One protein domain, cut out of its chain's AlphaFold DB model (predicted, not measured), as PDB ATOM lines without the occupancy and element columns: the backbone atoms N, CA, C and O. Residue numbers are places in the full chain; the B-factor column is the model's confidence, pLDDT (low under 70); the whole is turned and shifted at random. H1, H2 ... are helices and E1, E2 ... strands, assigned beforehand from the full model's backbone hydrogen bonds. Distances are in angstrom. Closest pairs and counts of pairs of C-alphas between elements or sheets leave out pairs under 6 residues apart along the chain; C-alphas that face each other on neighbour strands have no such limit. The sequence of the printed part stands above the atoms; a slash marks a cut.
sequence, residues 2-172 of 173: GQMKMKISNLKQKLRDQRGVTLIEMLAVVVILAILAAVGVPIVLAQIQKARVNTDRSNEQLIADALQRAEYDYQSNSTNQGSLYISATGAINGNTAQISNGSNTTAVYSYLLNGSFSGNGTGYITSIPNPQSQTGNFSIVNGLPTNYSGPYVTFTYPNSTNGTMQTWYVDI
ATOM      1  N   GLY A   2     -48.889  76.657 -22.597       60.06
ATOM      2  CA  GLY A   2     -49.057  76.100 -21.234       60.06
ATOM      3  C   GLY A   2     -49.537  74.639 -21.127       60.06
ATOM      4  O   GLY A   2     -49.182  73.947 -20.178       60.06
ATOM      5  N   GLN A   3     -50.269  74.129 -22.122       58.94
ATOM      6  CA  GLN A   3     -50.848  72.770 -22.105       58.94
ATOM      7  C   GLN A   3     -49.785  71.655 -22.223       58.94
ATOM      8  O   GLN A   3     -49.954  70.557 -21.695       58.94
ATOM      9  N   MET A   4     -48.653  71.938 -22.880       60.88
ATOM     10  CA  MET A   4     -47.585  70.952 -23.099       60.88
ATOM     11  C   MET A   4     -46.761  70.696 -21.825       60.88
ATOM     12  O   MET A   4     -46.332  69.568 -21.590       60.88
ATOM     13  N   LYS A   5     -46.614  71.703 -20.946       58.28
ATOM     14  CA  LYS A   5     -45.920  71.548 -19.654       58.28
ATOM     15  C   LYS A   5     -46.709  70.679 -18.664       58.28
ATOM     16  O   LYS A   5     -46.097  69.874 -17.968       58.28
ATOM     17  N   MET A   6     -48.044  70.776 -18.664       61.66
ATOM     18  CA  MET A   6     -48.927  69.979 -17.793       61.66
ATOM     19  C   MET A   6     -48.973  68.485 -18.157       61.66
ATOM     20  O   MET A   6     -49.014  67.629 -17.277       61.66
ATOM     21  N   LYS A   7     -48.916  68.128 -19.450       61.31
ATOM     22  CA  LYS A   7     -48.839  66.707 -19.844       61.31
ATOM     23  C   LYS A   7     -47.503  66.066 -19.445       61.31
ATOM     24  O   LYS A   7     -47.486  64.917 -19.012       61.31
ATOM     25  N   ILE A   8     -46.397  66.810 -19.534       66.12
ATOM     26  CA  ILE A   8     -45.056  66.321 -19.167       66.12
ATOM     27  C   ILE A   8     -44.903  66.168 -17.645       66.12
ATOM     28  O   ILE A   8     -44.278  65.205 -17.195       66.12
ATOM     29  N   SER A   9     -45.494  67.057 -16.835       64.69
ATOM     30  CA  SER A   9     -45.477  66.918 -15.369       64.69
ATOM     31  C   SER A   9     -46.223  65.667 -14.899       64.69
ATOM     32  O   SER A   9     -45.707  64.935 -14.056       64.69
ATOM     33  N   ASN A  10     -47.369  65.358 -15.513       66.06
ATOM     34  CA  ASN A  10     -48.152  64.164 -15.181       66.06
ATOM     35  C   ASN A  10     -47.442  62.862 -15.601       66.06
ATOM     36  O   ASN A  10     -47.529  61.858 -14.896       66.06
ATOM     37  N   LEU A  11     -46.678  62.875 -16.700       68.88
ATOM     38  CA  LEU A  11     -45.844  61.739 -17.121       68.88
ATOM     39  C   LEU A  11     -44.671  61.485 -16.160       68.88
ATOM     40  O   LEU A  11     -44.419  60.341 -15.789       68.88
ATOM     41  N   LYS A  12     -43.987  62.544 -15.699       65.50
ATOM     42  CA  LYS A  12     -42.906  62.429 -14.700       65.50
ATOM     43  C   LYS A  12     -43.405  61.905 -13.350       65.50
ATOM     44  O   LYS A  12     -42.670  61.200 -12.665       65.50
ATOM     45  N   GLN A  13     -44.639  62.230 -12.973       66.94
ATOM     46  CA  GLN A  13     -45.260  61.724 -11.750       66.94
ATOM     47  C   GLN A  13     -45.618  60.236 -11.869       66.94
ATOM     48  O   GLN A  13     -45.288  59.461 -10.978       66.94
ATOM     49  N   LYS A  14     -46.153  59.806 -13.020       66.44
ATOM     50  CA  LYS A  14     -46.498  58.398 -13.290       66.44
ATOM     51  C   LYS A  14     -45.278  57.464 -13.374       66.44
ATOM     52  O   LYS A  14     -45.395  56.281 -13.076       66.44
ATOM     53  N   LEU A  15     -44.108  57.984 -13.758       67.00
ATOM     54  CA  LEU A  15     -42.834  57.248 -13.736       67.00
ATOM     55  C   LEU A  15     -42.235  57.121 -12.324       67.00
ATOM     56  O   LEU A  15     -41.535  56.156 -12.052       67.00
ATOM     57  N   ARG A  16     -42.528  58.064 -11.416       64.62
ATOM     58  CA  ARG A  16     -42.124  58.001  -9.996       64.62
ATOM     59  C   ARG A  16     -43.027  57.106  -9.143       64.62
ATOM     60  O   ARG A  16     -42.574  56.639  -8.103       64.62
ATOM     61  N   ASP A  17     -44.261  56.861  -9.580       67.44
ATOM     62  CA  ASP A  17     -45.206  55.950  -8.914       67.44
ATOM     63  C   ASP A  17     -44.995  54.467  -9.262       67.44
ATOM     64  O   ASP A  17     -45.634  53.597  -8.670       67.44
ATOM     65  N   GLN A  18     -44.058  54.142 -10.157       67.56
ATOM     66  CA  GLN A  18     -43.573  52.771 -10.313       67.56
ATOM     67  C   GLN A  18     -42.593  52.462  -9.179       67.56
ATOM     68  O   GLN A  18     -41.375  52.507  -9.347       67.56
ATOM     69  N   ARG A  19     -43.137  52.195  -7.987       72.31
ATOM     70  CA  ARG A  19     -42.374  51.619  -6.877       72.31
ATOM     71  C   ARG A  19     -41.849  50.260  -7.348       72.31
ATOM     72  O   ARG A  19     -42.620  49.316  -7.488       72.31
ATOM     73  N   GLY A  20     -40.567  50.207  -7.697       74.38
ATOM     74  CA  GLY A  20     -39.913  48.989  -8.161       74.38
ATOM     75  C   GLY A  20     -39.897  47.928  -7.066       74.38
ATOM     76  O   GLY A  20     -39.706  48.248  -5.893       74.38
ATOM     77  N   VAL A  21     -40.092  46.672  -7.467       79.81
ATOM     78  CA  VAL A  21     -39.872  45.507  -6.604       79.81
ATOM     79  C   VAL A  21     -38.412  45.530  -6.160       79.81
ATOM     80  O   VAL A  21     -37.509  45.754  -6.972       79.81
ATOM     81  N   THR A  22     -38.164  45.353  -4.871       90.19
ATOM     82  CA  THR A  22     -36.798  45.351  -4.348       90.19
ATOM     83  C   THR A  22     -36.060  44.084  -4.794       90.19
ATOM     84  O   THR A  22     -36.658  43.020  -4.965       90.19
ATOM     85  N   LEU A  23     -34.733  44.160  -4.965       87.75
ATOM     86  CA  LEU A  23     -33.931  42.972  -5.300       87.75
ATOM     87  C   LEU A  23     -34.082  41.867  -4.247       87.75
ATOM     88  O   LEU A  23     -34.057  40.690  -4.591       87.75
ATOM     89  N   ILE A  24     -34.279  42.240  -2.979       91.19
ATOM     90  CA  ILE A  24     -34.477  41.289  -1.884       91.19
ATOM     91  C   ILE A  24     -35.832  40.574  -1.958       91.19
ATOM     92  O   ILE A  24     -35.900  39.389  -1.644       91.19
ATOM     93  N   GLU A  25     -36.890  41.238  -2.433       89.56
ATOM     94  CA  GLU A  25     -38.190  40.595  -2.668       89.56
ATOM     95  C   GLU A  25     -38.091  39.547  -3.773       89.56
ATOM     96  O   GLU A  25     -38.539  38.415  -3.594       89.56
ATOM     97  N   MET A  26     -37.436  39.880  -4.887       90.62
ATOM     98  CA  MET A  26     -37.230  38.907  -5.961       90.62
ATOM     99  C   MET A  26     -36.270  37.783  -5.547       90.62
ATOM    100  O   MET A  26     -36.474  36.635  -5.939       90.62
ATOM    101  N   LEU A  27     -35.277  38.074  -4.700       91.75
ATOM    102  CA  LEU A  27     -34.382  37.063  -4.136       91.75
ATOM    103  C   LEU A  27     -35.150  36.066  -3.258       91.75
ATOM    104  O   LEU A  27     -35.011  34.859  -3.448       91.75
ATOM    105  N   ALA A  28     -35.982  36.552  -2.333       93.56
ATOM    106  CA  ALA A  28     -36.760  35.696  -1.440       93.56
ATOM    107  C   ALA A  28     -37.696  34.753  -2.217       93.56
ATOM    108  O   ALA A  28     -37.793  33.570  -1.890       93.56
ATOM    109  N   VAL A  29     -38.329  35.240  -3.290       94.81
ATOM    110  CA  VAL A  29     -39.211  34.428  -4.144       94.81
ATOM    111  C   VAL A  29     -38.440  33.318  -4.859       94.81
ATOM    112  O   VAL A  29     -38.864  32.163  -4.823       94.81
ATOM    113  N   VAL A  30     -37.294  33.627  -5.474       95.06
ATOM    114  CA  VAL A  30     -36.488  32.618  -6.186       95.06
ATOM    115  C   VAL A  30     -35.946  31.557  -5.224       95.06
ATOM    116  O   VAL A  30     -35.927  30.381  -5.576       95.06
ATOM    117  N   VAL A  31     -35.575  31.937  -3.997       96.31
ATOM    118  CA  VAL A  31     -35.139  30.988  -2.956       96.31
ATOM    119  C   VAL A  31     -36.257  30.005  -2.605       96.31
ATOM    120  O   VAL A  31     -36.024  28.797  -2.569       96.31
ATOM    121  N   ILE A  32     -37.486  30.491  -2.399       96.56
ATOM    122  CA  ILE A  32     -38.636  29.619  -2.114       96.56
ATOM    123  C   ILE A  32     -38.936  28.711  -3.318       96.56
ATOM    124  O   ILE A  32     -39.116  27.505  -3.143       96.56
ATOM    125  N   LEU A  33     -38.927  29.248  -4.544       96.25
ATOM    126  CA  LEU A  33     -39.117  28.457  -5.765       96.25
ATOM    127  C   LEU A  33     -38.030  27.391  -5.943       96.25
ATOM    128  O   LEU A  33     -38.342  26.293  -6.393       96.25
ATOM    129  N   ALA A  34     -36.783  27.670  -5.557       96.88
ATOM    130  CA  ALA A  34     -35.693  26.700  -5.617       96.88
ATOM    131  C   ALA A  34     -35.926  25.515  -4.665       96.88
ATOM    132  O   ALA A  34     -35.723  24.369  -5.060       96.88
ATOM    133  N   ILE A  35     -36.414  25.767  -3.446       96.94
ATOM    134  CA  ILE A  35     -36.759  24.708  -2.482       96.94
ATOM    135  C   ILE A  35     -37.927  23.863  -3.009       96.94
ATOM    136  O   ILE A  35     -37.864  22.632  -2.989       96.94
ATOM    137  N   LEU A  36     -38.975  24.513  -3.528       97.19
ATOM    138  CA  LEU A  36     -40.124  23.820  -4.117       97.19
ATOM    139  C   LEU A  36     -39.718  22.991  -5.340       97.19
ATOM    140  O   LEU A  36     -40.152  21.850  -5.475       97.19
ATOM    141  N   ALA A  37     -38.858  23.529  -6.207       96.25
ATOM    142  CA  ALA A  37     -38.343  22.817  -7.367       96.25
ATOM    143  C   ALA A  37     -37.482  21.611  -6.960       96.25
ATOM    144  O   ALA A  37     -37.630  20.544  -7.551       96.25
ATOM    145  N   ALA A  38     -36.644  21.739  -5.926       96.38
ATOM    146  CA  ALA A  38     -35.782  20.653  -5.458       96.38
ATOM    147  C   ALA A  38     -36.573  19.396  -5.050       96.38
ATOM    148  O   ALA A  38     -36.167  18.283  -5.381       96.38
ATOM    149  N   VAL A  39     -37.722  19.562  -4.385       95.88
ATOM    150  CA  VAL A  39     -38.600  18.439  -4.003       95.88
ATOM    151  C   VAL A  39     -39.586  18.080  -5.122       95.88
ATOM    152  O   VAL A  39     -39.905  16.910  -5.326       95.88
ATOM    153  N   GLY A  40     -40.068  19.072  -5.870       96.38
ATOM    154  CA  GLY A  40     -41.109  18.896  -6.881       96.38
ATOM    155  C   GLY A  40     -40.631  18.193  -8.149       96.38
ATOM    156  O   GLY A  40     -41.335  17.329  -8.668       96.38
ATOM    157  N   VAL A  41     -39.429  18.512  -8.638       95.12
ATOM    158  CA  VAL A  41     -38.880  17.935  -9.878       95.12
ATOM    159  C   VAL A  41     -38.828  16.400  -9.852       95.12
ATOM    160  O   VAL A  41     -39.391  15.801 -10.771       95.12
ATOM    161  N   PRO A  42     -38.236  15.719  -8.846       93.62
ATOM    162  CA  PRO A  42     -38.181  14.254  -8.854       93.62
ATOM    163  C   PRO A  42     -39.576  13.609  -8.831       93.62
ATOM    164  O   PRO A  42     -39.801  12.615  -9.520       93.62
ATOM    165  N   ILE A  43     -40.534  14.200  -8.108       95.00
ATOM    166  CA  ILE A  43     -41.918  13.708  -8.041       95.00
ATOM    167  C   ILE A  43     -42.589  13.816  -9.410       95.00
ATOM    168  O   ILE A  43     -43.181  12.850  -9.888       95.00
ATOM    169  N   VAL A  44     -42.479  14.974 -10.066       94.00
ATOM    170  CA  VAL A  44     -43.074  15.196 -11.390       94.00
ATOM    171  C   VAL A  44     -42.464  14.249 -12.425       94.00
ATOM    172  O   VAL A  44     -43.199  13.661 -13.215       94.00
ATOM    173  N   LEU A  45     -41.147  14.027 -12.389       91.62
ATOM    174  CA  LEU A  45     -40.484  13.074 -13.285       91.62
ATOM    175  C   LEU A  45     -40.992  11.638 -13.079       91.62
ATOM    176  O   LEU A  45     -41.276  10.952 -14.062       91.62
ATOM    177  N   ALA A  46     -41.176  11.203 -11.830       89.12
ATOM    178  CA  ALA A  46     -41.751   9.893 -11.525       89.12
ATOM    179  C   ALA A  46     -43.208   9.773 -12.015       89.12
ATOM    180  O   ALA A  46     -43.585   8.755 -12.597       89.12
ATOM    181  N   GLN A  47     -44.019  10.824 -11.852       91.00
ATOM    182  CA  GLN A  47     -45.399  10.850 -12.353       91.00
ATOM    183  C   GLN A  47     -45.462  10.794 -13.883       91.00
ATOM    184  O   GLN A  47     -46.301  10.083 -14.430       91.00
ATOM    185  N   ILE A  48     -44.555  11.479 -14.587       91.69
ATOM    186  CA  ILE A  48     -44.467  11.415 -16.053       91.69
ATOM    187  C   ILE A  48     -44.107   9.999 -16.514       91.69
ATOM    188  O   ILE A  48     -44.721   9.490 -17.451       91.69
ATOM    189  N   GLN A  49     -43.143   9.341 -15.862       88.00
ATOM    190  CA  GLN A  49     -42.796   7.951 -16.179       88.00
ATOM    191  C   GLN A  49     -43.990   7.018 -15.955       88.00
ATOM    192  O   GLN A  49     -44.320   6.219 -16.831       88.00
ATOM    193  N   LYS A  50     -44.697   7.184 -14.833       88.38
ATOM    194  CA  LYS A  50     -45.914   6.428 -14.531       88.38
ATOM    195  C   LYS A  50     -47.010   6.653 -15.576       88.38
ATOM    196  O   LYS A  50     -47.639   5.698 -16.021       88.38
ATOM    197  N   ALA A  51     -47.217   7.900 -15.996       90.62
ATOM    198  CA  ALA A  51     -48.182   8.248 -17.032       90.62
ATOM    199  C   ALA A  51     -47.836   7.581 -18.370       90.62
ATOM    200  O   ALA A  51     -48.718   6.997 -18.988       90.62
ATOM    201  N   ARG A  52     -46.558   7.583 -18.771       89.75
ATOM    202  CA  ARG A  52     -46.088   6.902 -19.990       89.75
ATOM    203  C   ARG A  52     -46.354   5.398 -19.957       89.75
ATOM    204  O   ARG A  52     -46.879   4.862 -20.924       89.75
ATOM    205  N   VAL A  53     -46.057   4.739 -18.837       88.56
ATOM    206  CA  VAL A  53     -46.358   3.310 -18.647       88.56
ATOM    207  C   VAL A  53     -47.863   3.041 -18.703       88.56
ATOM    208  O   VAL A  53     -48.303   2.072 -19.316       88.56
ATOM    209  N   ASN A  54     -48.675   3.906 -18.094       88.50
ATOM    210  CA  ASN A  54     -50.128   3.769 -18.161       88.50
ATOM    211  C   ASN A  54     -50.647   3.950 -19.597       88.50
ATOM    212  O   ASN A  54     -51.550   3.226 -20.003       88.50
ATOM    213  N   THR A  55     -50.064   4.866 -20.376       89.50
ATOM    214  CA  THR A  55     -50.373   5.010 -21.804       89.50
ATOM    215  C   THR A  55     -49.991   3.760 -22.591       89.50
ATOM    216  O   THR A  55     -50.771   3.338 -23.436       89.50
ATOM    217  N   ASP A  56     -48.858   3.120 -22.288       86.94
ATOM    218  CA  ASP A  56     -48.474   1.855 -22.929       86.94
ATOM    219  C   ASP A  56     -49.474   0.737 -22.648       86.94
ATOM    220  O   ASP A  56     -49.858   0.021 -23.569       86.94
ATOM    221  N   ARG A  57     -49.983   0.658 -21.416       85.06
ATOM    222  CA  ARG A  57     -51.064  -0.269 -21.059       85.06
ATOM    223  C   ARG A  57     -52.360   0.018 -21.823       85.06
ATOM    224  O   ARG A  57     -53.031  -0.909 -22.265       85.06
ATOM    225  N   SER A  58     -52.735   1.287 -21.986       88.50
ATOM    226  CA  SER A  58     -53.908   1.654 -22.792       88.50
ATOM    227  C   SER A  58     -53.707   1.346 -24.279       88.50
ATOM    228  O   SER A  58     -54.635   0.881 -24.935       88.50
ATOM    229  N   ASN A  59     -52.501   1.567 -24.807       86.75
ATOM    230  CA  ASN A  59     -52.143   1.238 -26.186       86.75
ATOM    231  C   ASN A  59     -52.186  -0.274 -26.434       86.75
ATOM    232  O   ASN A  59     -52.692  -0.703 -27.467       86.75
ATOM    233  N   GLU A  60     -51.703  -1.074 -25.480       84.88
ATOM    234  CA  GLU A  60     -51.845  -2.531 -25.492       84.88
ATOM    235  C   GLU A  60     -53.312  -2.944 -25.619       84.88
ATOM    236  O   GLU A  60     -53.649  -3.688 -26.534       84.88
ATOM    237  N   GLN A  61     -54.187  -2.428 -24.749       85.81
ATOM    238  CA  GLN A  61     -55.619  -2.753 -24.774       85.81
ATOM    239  C   GLN A  61     -56.270  -2.367 -26.103       85.81
ATOM    240  O   GLN A  61     -57.044  -3.136 -26.662       85.81
ATOM    241  N   LEU A  62     -55.915  -1.201 -26.644       88.12
ATOM    242  CA  LEU A  62     -56.415  -0.743 -27.938       88.12
ATOM    243  C   LEU A  62     -55.992  -1.679 -29.080       88.12
ATOM    244  O   LEU A  62     -56.804  -1.987 -29.948       88.12
ATOM    245  N   ILE A  63     -54.735  -2.135 -29.089       84.31
ATOM    246  CA  ILE A  63     -54.227  -3.064 -30.110       84.31
ATOM    247  C   ILE A  63     -54.852  -4.454 -29.932       84.31
ATOM    248  O   ILE A  63     -55.217  -5.084 -30.922       84.31
ATOM    249  N   ALA A  64     -55.011  -4.915 -28.691       82.44
ATOM    250  CA  ALA A  64     -55.659  -6.177 -28.356       82.44
ATOM    251  C   ALA A  64     -57.109  -6.224 -28.856       82.44
ATOM    252  O   ALA A  64     -57.476  -7.128 -29.606       82.44
ATOM    253  N   ASP A  65     -57.901  -5.203 -28.522       86.25
ATOM    254  CA  ASP A  65     -59.287  -5.066 -28.972       86.25
ATOM    255  C   ASP A  65     -59.377  -5.026 -30.502       86.25
ATOM    256  O   ASP A  65     -60.282  -5.614 -31.098       86.25
ATOM    257  N   ALA A  66     -58.442  -4.330 -31.154       84.75
ATOM    258  CA  ALA A  66     -58.393  -4.229 -32.605       84.75
ATOM    259  C   ALA A  66     -58.118  -5.583 -33.267       84.75
ATOM    260  O   ALA A  66     -58.809  -5.942 -34.218       84.75
ATOM    261  N   LEU A  67     -57.151  -6.343 -32.748       79.38
ATOM    262  CA  LEU A  67     -56.834  -7.688 -33.232       79.38
ATOM    263  C   LEU A  67     -58.005  -8.647 -33.026       79.38
ATOM    264  O   LEU A  67     -58.360  -9.373 -33.949       79.38
ATOM    265  N   GLN A  68     -58.647  -8.603 -31.859       80.50
ATOM    266  CA  GLN A  68     -59.795  -9.455 -31.562       80.50
ATOM    267  C   GLN A  68     -60.990  -9.146 -32.476       80.50
ATOM    268  O   GLN A  68     -61.651 -10.057 -32.967       80.50
ATOM    269  N   ARG A  69     -61.276  -7.866 -32.744       82.00
ATOM    270  CA  ARG A  69     -62.328  -7.479 -33.701       82.00
ATOM    271  C   ARG A  69     -61.995  -7.916 -35.122       82.00
ATOM    272  O   ARG A  69     -62.881  -8.385 -35.827       82.00
ATOM    273  N   ALA A  70     -60.731  -7.786 -35.518       78.12
ATOM    274  CA  ALA A  70     -60.264  -8.212 -36.829       78.12
ATOM    275  C   ALA A  70     -60.450  -9.715 -37.051       78.12
ATOM    276  O   ALA A  70     -60.948 -10.136 -38.097       78.12
ATOM    277  N   GLU A  71     -60.131 -10.497 -36.027       75.69
ATOM    278  CA  GLU A  71     -60.358 -11.935 -35.993       75.69
ATOM    279  C   GLU A  71     -61.848 -12.285 -36.121       75.69
ATOM    280  O   GLU A  71     -62.240 -13.055 -36.999       75.69
ATOM    281  N   TYR A  72     -62.710 -11.661 -35.309       78.06
ATOM    282  CA  TYR A  72     -64.155 -11.900 -35.366       78.06
ATOM    283  C   TYR A  72     -64.765 -11.580 -36.733       78.06
ATOM    284  O   TYR A  72     -65.565 -12.363 -37.256       78.06
ATOM    285  N   ASP A  73     -64.402 -10.446 -37.325       77.38
ATOM    286  CA  ASP A  73     -64.894 -10.052 -38.645       77.38
ATOM    287  C   ASP A  73     -64.419 -11.012 -39.732       77.38
ATOM    288  O   ASP A  73     -65.153 -11.289 -40.687       77.38
ATOM    289  N   TYR A  74     -63.201 -11.532 -39.596       73.50
ATOM    290  CA  TYR A  74     -62.680 -12.531 -40.507       73.50
ATOM    291  C   TYR A  74     -63.448 -13.850 -40.412       73.50
ATOM    292  O   TYR A  74     -63.921 -14.340 -41.441       73.50
ATOM    293  N   GLN A  75     -63.636 -14.392 -39.206       73.75
ATOM    294  CA  GLN A  75     -64.410 -15.622 -39.001       73.75
ATOM    295  C   GLN A  75     -65.859 -15.471 -39.487       73.75
ATOM    296  O   GLN A  75     -66.446 -16.424 -39.994       73.75
ATOM    297  N   SER A  76     -66.422 -14.263 -39.389       73.94
ATOM    298  CA  SER A  76     -67.802 -13.974 -39.793       73.94
ATOM    299  C   SER A  76     -67.986 -13.786 -41.307       73.94
ATOM    300  O   SER A  76     -69.053 -14.101 -41.828       73.94
ATOM    301  N   ASN A  77     -66.977 -13.272 -42.025       68.94
ATOM    302  CA  ASN A  77     -67.066 -12.969 -43.466       68.94
ATOM    303  C   ASN A  77     -66.379 -13.995 -44.376       68.94
ATOM    304  O   ASN A  77     -66.521 -13.938 -45.601       68.94
ATOM    305  N   SER A  78     -65.599 -14.911 -43.814       61.41
ATOM    306  CA  SER A  78     -64.857 -15.887 -44.594       61.41
ATOM    307  C   SER A  78     -65.765 -17.032 -45.056       61.41
ATOM    308  O   SER A  78     -66.263 -17.821 -44.259       61.41
ATOM    309  N   THR A  79     -65.924 -17.191 -46.373       58.75
ATOM    310  CA  THR A  79     -66.464 -18.424 -46.981       58.75
ATOM    311  C   THR A  79     -65.557 -19.640 -46.745       58.75
ATOM    312  O   THR A  79     -65.981 -20.777 -46.954       58.75
ATOM    313  N   ASN A  80     -64.323 -19.415 -46.279       53.69
ATOM    314  CA  ASN A  80     -63.406 -20.436 -45.795       53.69
ATOM    315  C   ASN A  80     -63.514 -20.548 -44.269       53.69
ATOM    316  O   ASN A  80     -63.177 -19.628 -43.533       53.69
ATOM    317  N   GLN A  81     -63.897 -21.721 -43.785       52.50
ATOM    318  CA  GLN A  81     -63.940 -22.088 -42.364       52.50
ATOM    319  C   GLN A  81     -62.532 -22.217 -41.723       52.50
ATOM    320  O   GLN A  81     -62.311 -23.093 -40.893       52.50
ATOM    321  N   GLY A  82     -61.538 -21.445 -42.174       62.19
ATOM    322  CA  GLY A  82     -60.142 -21.573 -41.752       62.19
ATOM    323  C   GLY A  82     -59.730 -20.465 -40.794       62.19
ATOM    324  O   GLY A  82     -60.067 -19.311 -41.036       62.19
ATOM    325  N   SER A  83     -58.972 -20.811 -39.754       65.06
ATOM    326  CA  SER A  83     -58.409 -19.872 -38.777       65.06
ATOM    327  C   SER A  83     -57.392 -18.915 -39.404       65.06
ATOM    328  O   SER A  83     -56.599 -19.298 -40.269       65.06
ATOM    329  N   LEU A  84     -57.394 -17.675 -38.927       71.19
ATOM    330  CA  LEU A  84     -56.312 -16.718 -39.112       71.19
ATOM    331  C   LEU A  84     -55.082 -17.218 -38.347       71.19
ATOM    332  O   LEU A  84     -55.178 -17.633 -37.196       71.19
ATOM    333  N   TYR A  85     -53.904 -17.195 -38.968       72.94
ATOM    334  CA  TYR A  85     -52.667 -17.529 -38.262       72.94
ATOM    335  C   TYR A  85     -51.542 -16.574 -38.620       72.94
ATOM    336  O   TYR A  85     -51.508 -15.959 -39.686       72.94
ATOM    337  N   ILE A  86     -50.580 -16.455 -37.711       77.62
ATOM    338  CA  ILE A  86     -49.402 -15.621 -37.921       77.62
ATOM    339  C   ILE A  86     -48.361 -16.441 -38.670       77.62
ATOM    340  O   ILE A  86     -47.816 -17.418 -38.154       77.62
ATOM    341  N   SER A  87     -48.089 -16.033 -39.905       78.00
ATOM    342  CA  SER A  87     -47.106 -16.672 -40.778       78.00
ATOM    343  C   SER A  87     -45.686 -16.157 -40.549       78.00
ATOM    344  O   SER A  87     -44.736 -16.813 -40.968       78.00
ATOM    345  N   ALA A  88     -45.521 -15.004 -39.885       79.19
ATOM    346  CA  ALA A  88     -44.213 -14.449 -39.541       79.19
ATOM    347  C   ALA A  88     -44.239 -13.616 -38.244       79.19
ATOM    348  O   ALA A  88     -45.150 -12.822 -38.013       79.19
ATOM    349  N   THR A  89     -43.208 -13.794 -37.413       82.88
ATOM    350  CA  THR A  89     -42.951 -13.090 -36.137       82.88
ATOM    351  C   THR A  89     -42.205 -11.775 -36.393       82.88
ATOM    352  O   THR A  89     -41.369 -11.703 -37.292       82.88
ATOM    353  N   GLY A  90     -42.459 -10.732 -35.597       83.75
ATOM    354  CA  GLY A  90     -41.810  -9.432 -35.795       83.75
ATOM    355  C   GLY A  90     -42.435  -8.289 -34.999       83.75
ATOM    356  O   GLY A  90     -43.311  -8.501 -34.167       83.75
ATOM    357  N   ALA A  91     -41.992  -7.056 -35.244       83.62
ATOM    358  CA  ALA A  91     -42.624  -5.874 -34.659       83.62
ATOM    359  C   ALA A  91     -44.016  -5.653 -35.273       83.62
ATOM    360  O   ALA A  91     -44.174  -5.804 -36.482       83.62
ATOM    361  N   ILE A  92     -45.007  -5.246 -34.472       80.38
ATOM    362  CA  ILE A  92     -46.379  -5.028 -34.980       80.38
ATOM    363  C   ILE A  92     -46.418  -3.864 -35.983       80.38
ATOM    364  O   ILE A  92     -47.102  -3.939 -36.997       80.38
ATOM    365  N   ASN A  93     -45.644  -2.803 -35.725       80.94
ATOM    366  CA  ASN A  93     -45.455  -1.661 -36.632       80.94
ATOM    367  C   ASN A  93     -44.360  -1.926 -37.694       80.94
ATOM    368  O   ASN A  93     -43.832  -1.012 -38.317       80.94
ATOM    369  N   GLY A  94     -43.943  -3.185 -37.854       74.38
ATOM    370  CA  GLY A  94     -42.959  -3.602 -38.844       74.38
ATOM    371  C   GLY A  94     -43.598  -4.458 -39.931       74.38
ATOM    372  O   GLY A  94     -44.505  -5.245 -39.674       74.38
ATOM    373  N   ASN A  95     -43.062  -4.378 -41.147       75.69
ATOM    374  CA  ASN A  95     -43.520  -5.212 -42.267       75.69
ATOM    375  C   ASN A  95     -43.128  -6.697 -42.120       75.69
ATOM    376  O   ASN A  95     -43.499  -7.510 -42.963       75.69
ATOM    377  N   THR A  96     -42.349  -7.047 -41.093       78.81
ATOM    378  CA  THR A  96     -41.857  -8.411 -40.853       78.81
ATOM    379  C   THR A  96     -42.900  -9.312 -40.207       78.81
ATOM    380  O   THR A  96     -42.890 -10.514 -40.450       78.81
ATOM    381  N   ALA A  97     -43.812  -8.748 -39.415       83.75
ATOM    382  CA  ALA A  97     -44.920  -9.489 -38.838       83.75
ATOM    383  C   ALA A  97     -46.042  -9.660 -39.872       83.75
ATOM    384  O   ALA A  97     -46.567  -8.674 -40.400       83.75
ATOM    385  N   GLN A  98     -46.434 -10.905 -40.144       81.94
ATOM    386  CA  GLN A  98     -47.429 -11.221 -41.169       81.94
ATOM    387  C   GLN A  98     -48.515 -12.148 -40.638       81.94
ATOM    388  O   GLN A  98     -48.247 -13.114 -39.923       81.94
ATOM    389  N   ILE A  99     -49.736 -11.846 -41.052       80.50
ATOM    390  CA  ILE A  99     -50.929 -12.653 -40.862       80.50
ATOM    391  C   ILE A  99     -51.252 -13.340 -42.191       80.50
ATOM    392  O   ILE A  99     -51.143 -12.725 -43.256       80.50
ATOM    393  N   SER A 100     -51.658 -14.606 -42.134       78.12
ATOM    394  CA  SER A 100     -52.004 -15.408 -43.299       78.12
ATOM    395  C   SER A 100     -53.375 -16.059 -43.177       78.12
ATOM    396  O   SER A 100     -53.818 -16.435 -42.094       78.12
ATOM    397  N   ASN A 101     -54.017 -16.209 -44.333       75.19
ATOM    398  CA  ASN A 101     -55.175 -17.065 -44.542       75.19
ATOM    399  C   ASN A 101     -54.881 -17.974 -45.741       75.19
ATOM    400  O   ASN A 101     -55.197 -17.635 -46.888       75.19
ATOM    401  N   GLY A 102     -54.194 -19.088 -45.477       74.69
ATOM    402  CA  GLY A 102     -53.828 -20.098 -46.469       74.69
ATOM    403  C   GLY A 102     -52.862 -19.576 -47.535       74.69
ATOM    404  O   GLY A 102     -51.653 -19.757 -47.425       74.69
ATOM    405  N   SER A 103     -53.398 -18.936 -48.579       71.69
ATOM    406  CA  SER A 103     -52.652 -18.514 -49.776       71.69
ATOM    407  C   SER A 103     -52.209 -17.049 -49.764       71.69
ATOM    408  O   SER A 103     -51.349 -16.673 -50.556       71.69
ATOM    409  N   ASN A 104     -52.793 -16.212 -48.901       78.25
ATOM    410  CA  ASN A 104     -52.465 -14.787 -48.821       78.25
ATOM    411  C   ASN A 104     -51.742 -14.470 -47.515       78.25
ATOM    412  O   ASN A 104     -52.092 -15.006 -46.462       78.25
ATOM    413  N   THR A 105     -50.765 -13.568 -47.587       79.25
ATOM    414  CA  THR A 105     -50.065 -13.002 -46.431       79.25
ATOM    415  C   THR A 105     -50.183 -11.486 -46.466       79.25
ATOM    416  O   THR A 105     -49.839 -10.865 -47.472       79.25
ATOM    417  N   THR A 106     -50.602 -10.884 -45.361       80.75
ATOM    418  CA  THR A 106     -50.710  -9.431 -45.206       80.75
ATOM    419  C   THR A 106     -49.922  -9.013 -43.969       80.75
ATOM    420  O   THR A 106     -49.952  -9.695 -42.946       80.75
ATOM    421  N   ALA A 107     -49.190  -7.898 -44.047       83.94
ATOM    422  CA  ALA A 107     -48.505  -7.353 -42.877       83.94
ATOM    423  C   ALA A 107     -49.530  -6.997 -41.792       83.94
ATOM    424  O   ALA A 107     -50.561  -6.394 -42.099       83.94
ATOM    425  N   VAL A 108     -49.236  -7.321 -40.530       82.88
ATOM    426  CA  VAL A 108     -50.179  -7.063 -39.426       82.88
ATOM    427  C   VAL A 108     -50.490  -5.578 -39.300       82.88
ATOM    428  O   VAL A 108     -51.650  -5.207 -39.136       82.88
ATOM    429  N   TYR A 109     -49.479  -4.727 -39.487       84.25
ATOM    430  CA  TYR A 109     -49.656  -3.281 -39.558       84.25
ATOM    431  C   TYR A 109     -50.732  -2.868 -40.575       84.25
ATOM    432  O   TYR A 109     -51.680  -2.161 -40.241       84.25
ATOM    433  N   SER A 110     -50.623  -3.342 -41.818       81.25
ATOM    434  CA  SER A 110     -51.576  -3.016 -42.882       81.25
ATOM    435  C   SER A 110     -52.957  -3.617 -42.631       81.25
ATOM    436  O   SER A 110     -53.957  -2.984 -42.950       81.25
ATOM    437  N   TYR A 111     -53.016  -4.814 -42.051       80.31
ATOM    438  CA  TYR A 111     -54.267  -5.480 -41.702       80.31
ATOM    439  C   TYR A 111     -55.054  -4.694 -40.641       80.31
ATOM    440  O   TYR A 111     -56.249  -4.452 -40.809       80.31
ATOM    441  N   LEU A 112     -54.369  -4.201 -39.604       83.12
ATOM    442  CA  LEU A 112     -54.967  -3.391 -38.543       83.12
ATOM    443  C   LEU A 112     -55.455  -2.015 -39.025       83.12
ATOM    444  O   LEU A 112     -56.483  -1.545 -38.540       83.12
ATOM    445  N   LEU A 113     -54.742  -1.381 -39.965       85.19
ATOM    446  CA  LEU A 113     -55.053  -0.026 -40.453       85.19
ATOM    447  C   LEU A 113     -56.032   0.019 -41.626       85.19
ATOM    448  O   LEU A 113     -56.832   0.949 -41.718       85.19
ATOM    449  N   ASN A 114     -55.977  -0.967 -42.518       81.31
ATOM    450  CA  ASN A 114     -56.774  -0.944 -43.739       81.31
ATOM    451  C   ASN A 114     -57.959  -1.900 -43.691       81.31
ATOM    452  O   ASN A 114     -58.832  -1.742 -44.520       81.31
ATOM    453  N   GLY A 115     -58.028  -2.850 -42.751       73.00
ATOM    454  CA  GLY A 115     -59.158  -3.772 -42.628       73.00
ATOM    455  C   GLY A 115     -59.325  -4.689 -43.847       73.00
ATOM    456  O   GLY A 115     -59.317  -4.271 -45.003       73.00
ATOM    457  N   SER A 116     -59.521  -5.983 -43.604       67.94
ATOM    458  CA  SER A 116     -59.515  -7.025 -44.646       67.94
ATOM    459  C   SER A 116     -58.163  -7.214 -45.370       67.94
ATOM    460  O   SER A 116     -57.356  -6.305 -45.558       67.94
ATOM    461  N   PHE A 117     -57.920  -8.437 -45.845       65.25
ATOM    462  CA  PHE A 117     -56.657  -8.887 -46.465       65.25
ATOM    463  C   PHE A 117     -56.317  -8.209 -47.800       65.25
ATOM    464  O   PHE A 117     -55.212  -8.367 -48.313       65.25
ATOM    465  N   SER A 118     -57.260  -7.453 -48.363       59.34
ATOM    466  CA  SER A 118     -57.153  -6.817 -49.675       59.34
ATOM    467  C   SER A 118     -57.149  -5.285 -49.594       59.34
ATOM    468  O   SER A 118     -57.551  -4.640 -50.554       59.34
ATOM    469  N   GLY A 119     -56.758  -4.685 -48.461       58.12
ATOM    470  CA  GLY A 119     -56.435  -3.249 -48.354       58.12
ATOM    471  C   GLY A 119     -57.552  -2.252 -48.700       58.12
ATOM    472  O   GLY A 119     -57.283  -1.058 -48.771       58.12
ATOM    473  N   ASN A 120     -58.773  -2.734 -48.918       61.94
ATOM    474  CA  ASN A 120     -59.917  -1.964 -49.406       61.94
ATOM    475  C   ASN A 120     -61.021  -1.822 -48.339       61.94
ATOM    476  O   ASN A 120     -62.119  -1.370 -48.661       61.94
ATOM    477  N   GLY A 121     -60.763  -2.237 -47.094       67.31
ATOM    478  CA  GLY A 121     -61.667  -2.038 -45.965       67.31
ATOM    479  C   GLY A 121     -61.380  -0.748 -45.195       67.31
ATOM    480  O   GLY A 121     -60.558   0.085 -45.579       67.31
ATOM    481  N   THR A 122     -62.061  -0.586 -44.066       74.19
ATOM    482  CA  THR A 122     -61.645   0.331 -43.000       74.19
ATOM    483  C   THR A 122     -60.964  -0.490 -41.916       74.19
ATOM    484  O   THR A 122     -61.540  -1.482 -41.470       74.19
ATOM    485  N   GLY A 123     -59.761  -0.107 -41.486       79.31
ATOM    486  CA  GLY A 123     -59.100  -0.783 -40.371       79.31
ATOM    487  C   GLY A 123     -59.759  -0.536 -39.024       79.31
ATOM    488  O   GLY A 123     -60.635   0.314 -38.864       79.31
ATOM    489  N   TYR A 124     -59.287  -1.285 -38.037       85.12
ATOM    490  CA  TYR A 124     -59.772  -1.253 -36.659       85.12
ATOM    491  C   TYR A 124     -59.149  -0.116 -35.851       85.12
ATOM    492  O   TYR A 124     -59.710   0.313 -34.843       85.12
ATOM    493  N   ILE A 125     -57.992   0.377 -36.301       85.75
ATOM    494  CA  ILE A 125     -57.232   1.469 -35.692       85.75
ATOM    495  C   ILE A 125     -56.636   2.356 -36.785       85.75
ATOM    496  O   ILE A 125     -56.334   1.895 -37.880       85.75
ATOM    497  N   THR A 126     -56.435   3.640 -36.494       83.62
ATOM    498  CA  THR A 126     -55.897   4.611 -37.467       83.62
ATOM    499  C   THR A 126     -54.370   4.658 -37.494       83.62
ATOM    500  O   THR A 126     -53.779   5.156 -38.447       83.62
ATOM    501  N   SER A 127     -53.720   4.157 -36.443       83.88
ATOM    502  CA  SER A 127     -52.269   4.006 -36.351       83.88
ATOM    503  C   SER A 127     -51.913   3.041 -35.223       83.88
ATOM    504  O   SER A 127     -52.681   2.891 -34.271       83.88
ATOM    505  N   ILE A 128     -50.739   2.415 -35.315       82.06
ATOM    506  CA  ILE A 128     -50.153   1.669 -34.197       82.06
ATOM    507  C   ILE A 128     -49.273   2.634 -33.402       82.06
ATOM    508  O   ILE A 128     -48.246   3.074 -33.928       82.06
ATOM    509  N   PRO A 129     -49.646   2.996 -32.163       81.25
ATOM    510  CA  PRO A 129     -48.832   3.885 -31.352       81.25
ATOM    511  C   PRO A 129     -47.531   3.193 -30.928       81.25
ATOM    512  O   PRO A 129     -47.518   2.023 -30.546       81.25
ATOM    513  N   ASN A 130     -46.426   3.939 -30.955       78.44
ATOM    514  CA  ASN A 130     -45.151   3.462 -30.421       78.44
ATOM    515  C   ASN A 130     -45.181   3.464 -28.878       78.44
ATOM    516  O   ASN A 130     -45.825   4.351 -28.301       78.44
ATOM    517  N   PRO A 131     -44.444   2.558 -28.204       75.50
ATOM    518  CA  PRO A 131     -44.313   2.575 -26.748       75.50
ATOM    519  C   PRO A 131     -43.809   3.935 -26.232       75.50
ATOM    520  O   PRO A 131     -42.715   4.394 -26.568       75.50
ATOM    521  N   GLN A 132     -44.614   4.593 -25.407       81.88
ATOM    522  CA  GLN A 132     -44.374   5.904 -24.811       81.88
ATOM    523  C   GLN A 132     -43.398   5.850 -23.631       81.88
ATOM    524  O   GLN A 132     -42.782   6.869 -23.300       81.88
ATOM    525  N   SER A 133     -43.200   4.685 -23.004       76.00
ATOM    526  CA  SER A 133     -42.162   4.483 -21.981       76.00
ATOM    527  C   SER A 133     -40.731   4.512 -22.534       76.00
ATOM    528  O   SER A 133     -39.791   4.539 -21.741       76.00
ATOM    529  N   GLN A 134     -40.546   4.553 -23.864       68.62
ATOM    530  CA  GLN A 134     -39.241   4.577 -24.556       68.62
ATOM    531  C   GLN A 134     -38.343   3.363 -24.261       68.62
ATOM    532  O   GLN A 134     -37.173   3.345 -24.637       68.62
ATOM    533  N   THR A 135     -38.882   2.344 -23.593       62.25
ATOM    534  CA  THR A 135     -38.195   1.100 -23.253       62.25
ATOM    535  C   THR A 135     -39.173  -0.054 -23.438       62.25
ATOM    536  O   THR A 135     -40.322   0.036 -23.023       62.25
ATOM    537  N   GLY A 136     -38.724  -1.128 -24.090       66.38
ATOM    538  CA  GLY A 136     -39.583  -2.260 -24.437       66.38
ATOM    539  C   GLY A 136     -40.008  -2.288 -25.908       66.38
ATOM    540  O   GLY A 136     -39.503  -1.522 -26.728       66.38
ATOM    541  N   ASN A 137     -40.872  -3.237 -26.259       74.62
ATOM    542  CA  ASN A 137     -41.271  -3.500 -27.639       74.62
ATOM    543  C   ASN A 137     -42.678  -4.100 -27.701       74.62
ATOM    544  O   ASN A 137     -43.076  -4.864 -26.816       74.62
ATOM    545  N   PHE A 138     -43.391  -3.784 -28.779       78.81
ATOM    546  CA  PHE A 138     -44.624  -4.455 -29.167       78.81
ATOM    547  C   PHE A 138     -44.290  -5.409 -30.313       78.81
ATOM    548  O   PHE A 138     -43.984  -4.981 -31.432       78.81
ATOM    549  N   SER A 139     -44.306  -6.709 -30.027       79.19
ATOM    550  CA  SER A 139     -43.926  -7.745 -30.987       79.19
ATOM    551  C   SER A 139     -44.940  -8.864 -31.057       79.19
ATOM    552  O   SER A 139     -45.510  -9.288 -30.061       79.19
ATOM    553  N   ILE A 140     -45.102  -9.386 -32.255       73.94
ATOM    554  CA  ILE A 140     -45.846 -10.598 -32.537       73.94
ATOM    555  C   ILE A 140     -44.887 -11.766 -32.467       73.94
ATOM    556  O   ILE A 140     -43.809 -11.686 -33.054       73.94
ATOM    557  N   VAL A 141     -45.298 -12.840 -31.804       73.75
ATOM    558  CA  VAL A 141     -44.525 -14.071 -31.634       73.75
ATOM    559  C   VAL A 141     -45.397 -15.290 -31.907       73.75
ATOM    560  O   VAL A 141     -46.608 -15.284 -31.693       73.75
ATOM    561  N   ASN A 142     -44.765 -16.340 -32.424       64.12
ATOM    562  CA  ASN A 142     -45.411 -17.613 -32.709       64.12
ATOM    563  C   ASN A 142     -44.992 -18.647 -31.642       64.12
ATOM    564  O   ASN A 142     -43.822 -19.023 -31.594       64.12
ATOM    565  N   GLY A 143     -45.941 -19.069 -30.791       58.19
ATOM    566  CA  GLY A 143     -45.778 -20.103 -29.749       58.19
ATOM    567  C   GLY A 143     -45.494 -19.595 -28.323       58.19
ATOM    568  O   GLY A 143     -44.421 -19.064 -28.056       58.19
ATOM    569  N   LEU A 144     -46.459 -19.737 -27.401       60.53
ATOM    570  CA  LEU A 144     -46.294 -19.477 -25.954       60.53
ATOM    571  C   LEU A 144     -45.538 -20.648 -25.286       60.53
ATOM    572  O   LEU A 144     -45.398 -21.719 -25.883       60.53
ATOM    573  N   PRO A 145     -45.112 -20.522 -24.013       56.47
ATOM    574  CA  PRO A 145     -44.633 -21.660 -23.237       56.47
ATOM    575  C   PRO A 145     -45.717 -22.752 -23.131       56.47
ATOM    576  O   PRO A 145     -46.715 -22.623 -22.425       56.47
ATOM    577  N   THR A 146     -45.493 -23.852 -23.843       53.47
ATOM    578  CA  THR A 146     -46.028 -25.217 -23.663       53.47
ATOM    579  C   THR A 146     -47.544 -25.494 -23.642       53.47
ATOM    580  O   THR A 146     -47.869 -26.669 -23.743       53.47
ATOM    581  N   ASN A 147     -48.479 -24.531 -23.571       52.47
ATOM    582  CA  ASN A 147     -49.920 -24.859 -23.410       52.47
ATOM    583  C   ASN A 147     -50.939 -24.023 -24.213       52.47
ATOM    584  O   ASN A 147     -52.137 -24.155 -23.977       52.47
ATOM    585  N   TYR A 148     -50.509 -23.192 -25.163       48.50
ATOM    586  CA  TYR A 148     -51.426 -22.423 -26.015       48.50
ATOM    587  C   TYR A 148     -51.202 -22.769 -27.486       48.50
ATOM    588  O   TYR A 148     -50.072 -22.754 -27.972       48.50
ATOM    589  N   SER A 149     -52.290 -23.084 -28.185       53.91
ATOM    590  CA  SER A 149     -52.309 -23.306 -29.628       53.91
ATOM    591  C   SER A 149     -52.884 -22.061 -30.291       53.91
ATOM    592  O   SER A 149     -54.091 -21.962 -30.471       53.91
ATOM    593  N   GLY A 150     -52.024 -21.093 -30.595       57.88
ATOM    594  CA  GLY A 150     -52.410 -19.845 -31.247       57.88
ATOM    595  C   GLY A 150     -51.265 -18.836 -31.217       57.88
ATOM    596  O   GLY A 150     -50.389 -18.918 -30.346       57.88
ATOM    597  N   PRO A 151     -51.194 -17.918 -32.186       60.62
ATOM    598  CA  PRO A 151     -50.213 -16.857 -32.149       60.62
ATOM    599  C   PRO A 151     -50.670 -15.724 -31.215       60.62
ATOM    600  O   PRO A 151     -51.855 -15.561 -30.942       60.62
ATOM    601  N   TYR A 152     -49.733 -14.937 -30.695       67.94
ATOM    602  CA  TYR A 152     -50.039 -13.932 -29.676       67.94
ATOM    603  C   TYR A 152     -49.162 -12.698 -29.841       67.94
ATOM    604  O   TYR A 152     -48.074 -12.719 -30.432       67.94
ATOM    605  N   VAL A 153     -49.654 -11.596 -29.295       73.62
ATOM    606  CA  VAL A 153     -48.910 -10.351 -29.210       73.62
ATOM    607  C   VAL A 153     -48.288 -10.230 -27.835       73.62
ATOM    608  O   VAL A 153     -48.925 -10.455 -26.809       73.62
ATOM    609  N   THR A 154     -47.016  -9.862 -27.834       76.56
ATOM    610  CA  THR A 154     -46.248  -9.524 -26.645       76.56
ATOM    611  C   THR A 154     -46.109  -8.023 -26.532       76.56
ATOM    612  O   THR A 154     -45.625  -7.352 -27.448       76.56
ATOM    613  N   PHE A 155     -46.479  -7.510 -25.368       78.62
ATOM    614  CA  PHE A 155     -46.239  -6.132 -24.988       78.62
ATOM    615  C   PHE A 155     -45.228  -6.148 -23.858       78.62
ATOM    616  O   PHE A 155     -45.530  -6.574 -22.748       78.62
ATOM    617  N   THR A 156     -44.000  -5.731 -24.150       80.62
ATOM    618  CA  THR A 156     -42.965  -5.610 -23.124       80.62
ATOM    619  C   THR A 156     -42.787  -4.143 -22.792       80.62
ATOM    620  O   THR A 156     -42.411  -3.376 -23.673       80.62
ATOM    621  N   TYR A 157     -43.063  -3.758 -21.548       79.44
ATOM    622  CA  TYR A 157     -42.869  -2.403 -21.029       79.44
ATOM    623  C   TYR A 157     -42.674  -2.452 -19.494       79.44
ATOM    624  O   TYR A 157     -43.014  -3.458 -18.858       79.44
ATOM    625  N   PRO A 158     -42.073  -1.424 -18.865       77.44
ATOM    626  CA  PRO A 158     -41.776  -1.457 -17.435       77.44
ATOM    627  C   PRO A 158     -43.047  -1.389 -16.578       77.44
ATOM    628  O   PRO A 158     -43.986  -0.662 -16.883       77.44
ATOM    629  N   ASN A 159     -43.064  -2.119 -15.463       77.50
ATOM    630  CA  ASN A 159     -44.159  -2.099 -14.498       77.50
ATOM    631  C   ASN A 159     -44.265  -0.725 -13.797       77.50
ATOM    632  O   ASN A 159     -43.279  -0.205 -13.279       77.50
ATOM    633  N   SER A 160     -45.486  -0.182 -13.718       70.50
ATOM    634  CA  SER A 160     -45.829   1.138 -13.141       70.50
ATOM    635  C   SER A 160     -45.476   1.301 -11.647       70.50
ATOM    636  O   SER A 160     -45.388   2.416 -11.135       70.50
ATOM    637  N   THR A 161     -45.279   0.189 -10.937       72.94
ATOM    638  CA  THR A 161     -44.989   0.107  -9.500       72.94
ATOM    639  C   THR A 161     -43.503  -0.111  -9.213       72.94
ATOM    640  O   THR A 161     -42.974   0.530  -8.312       72.94
ATOM    641  N   ASN A 162     -42.824  -0.975  -9.978       75.00
ATOM    642  CA  ASN A 162     -41.456  -1.422  -9.661       75.00
ATOM    643  C   ASN A 162     -40.411  -1.105 -10.746       75.00
ATOM    644  O   ASN A 162     -39.233  -1.391 -10.551       75.00
ATOM    645  N   GLY A 163     -40.811  -0.576 -11.907       74.56
ATOM    646  CA  GLY A 163     -39.909  -0.250 -13.022       74.56
ATOM    647  C   GLY A 163     -39.284  -1.457 -13.738       74.56
ATOM    648  O   GLY A 163     -38.609  -1.294 -14.749       74.56
ATOM    649  N   THR A 164     -39.519  -2.677 -13.252       82.19
ATOM    650  CA  THR A 164     -39.052  -3.925 -13.866       82.19
ATOM    651  C   THR A 164     -39.785  -4.199 -15.175       82.19
ATOM    652  O   THR A 164     -41.008  -4.059 -15.222       82.19
ATOM    653  N   MET A 165     -39.068  -4.648 -16.210       80.88
ATOM    654  CA  MET A 165     -39.677  -5.087 -17.471       80.88
ATOM    655  C   MET A 165     -40.645  -6.242 -17.220       80.88
ATOM    656  O   MET A 165     -40.285  -7.230 -16.580       80.88
ATOM    657  N   GLN A 166     -41.866  -6.112 -17.728       80.62
ATOM    658  CA  GLN A 166     -42.848  -7.187 -17.750       80.62
ATOM    659  C   GLN A 166     -43.356  -7.373 -19.171       80.62
ATOM    660  O   GLN A 166     -43.506  -6.402 -19.912       80.62
ATOM    661  N   THR A 167     -43.604  -8.628 -19.529       81.19
ATOM    662  CA  THR A 167     -44.190  -8.999 -20.814       81.19
ATOM    663  C   THR A 167     -45.619  -9.443 -20.577       81.19
ATOM    664  O   THR A 167     -45.870 -10.376 -19.812       81.19
ATOM    665  N   TRP A 168     -46.535  -8.752 -21.234       76.75
ATOM    666  CA  TRP A 168     -47.947  -9.081 -21.289       76.75
ATOM    667  C   TRP A 168     -48.242  -9.802 -22.595       76.75
ATOM    668  O   TRP A 168     -47.590  -9.548 -23.612       76.75
ATOM    669  N   TYR A 169     -49.201 -10.715 -22.539       77.12
ATOM    670  CA  TYR A 169     -49.548 -11.615 -23.626       77.12
ATOM    671  C   TYR A 169     -51.011 -11.398 -23.984       77.12
ATOM    672  O   TYR A 169     -51.868 -11.405 -23.100       77.12
ATOM    673  N   VAL A 170     -51.278 -11.209 -25.271       74.69
ATOM    674  CA  VAL A 170     -52.631 -11.131 -25.817       74.69
ATOM    675  C   VAL A 170     -52.764 -12.194 -26.889       74.69
ATOM    676  O   VAL A 170     -52.085 -12.125 -27.915       74.69
ATOM    677  N   ASP A 171     -53.623 -13.171 -26.630       69.75
ATOM    678  CA  ASP A 171     -53.903 -14.254 -27.563       69.75
ATOM    679  C   ASP A 171     -54.689 -13.746 -28.776       69.75
ATOM    680  O   ASP A 171     -55.588 -12.912 -28.653       69.75
ATOM    681  N   ILE A 172     -54.353 -14.284 -29.946       64.88
ATOM    682  CA  ILE A 172     -55.136 -14.163 -31.175       64.88
ATOM    683  C   ILE A 172     -55.678 -15.578 -31.443       64.88
ATOM    684  O   ILE A 172     -54.881 -16.508 -31.582       64.88
TER     685      ILE A 172
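AT A GLANCE: This is residues 2 to 172 of the 173 residues of an uncharacterized protein of Alicyclobacillus acidocaldarius LAA1 (UniProt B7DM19). A long helical arm, residues 2 to 45 with H1 and the first part of H2, sticks out from a head where the rest of H2 covers a twisted sheet, E4 E5 E6. A second small sheet, E1 E2 E3, with H3 packed on it, completes the head. The 171 printed residues have three named helices and six named strands, ordered H1 H2 E1 E2 E3 H3 E4 E5 E6, class mixed; both sheets are antiparallel. The whole is extended, radius of gyration of the C-alphas 29.6 A, spanning 100 by 45 by 23 A.

IN THESE COORDINATES: H1, residues 2 to 16, begins at C-alpha (-49.057, 76.100, -21.234). H2, residues 23 to 77, is 75.4 A long, with a kink of 40 degrees near residue 39. E1 is 85 to 88, E2 98 to 101, E3 104 to 107, H3 108 to 114, E4 137 to 142 and E5 151 to 158. E6, 165 to 171, ends at C-alpha (-53.903, -14.254, -27.563).

HOW THE PARTS SIT: H1 and H2 are apart. H2 is on E4 E5 E6, height 12.4 A; the closest C-alphas of H2 and E5 are Glu 60 and Phe 155, 6.7 A. Each sheet is a meander, antiparallel neighbours in turn: within hydrogen-bond range are N 87 and O 98 at 2.9 A, N 99 and O 106 at 2.9 A, N 139 and O 154 at 3.0 A, N 155 and O 168 at 2.9 A. O i to N i+4 pairs are within range throughout H3, 10 of 11 in H1, 49 of 51 in H2.

THE WHOLE: The printed part has no cut. The link H3 to E4 is long. Mean pLDDT of the printed part is 77.4; 46 residues are under 70, among them 2 to 18.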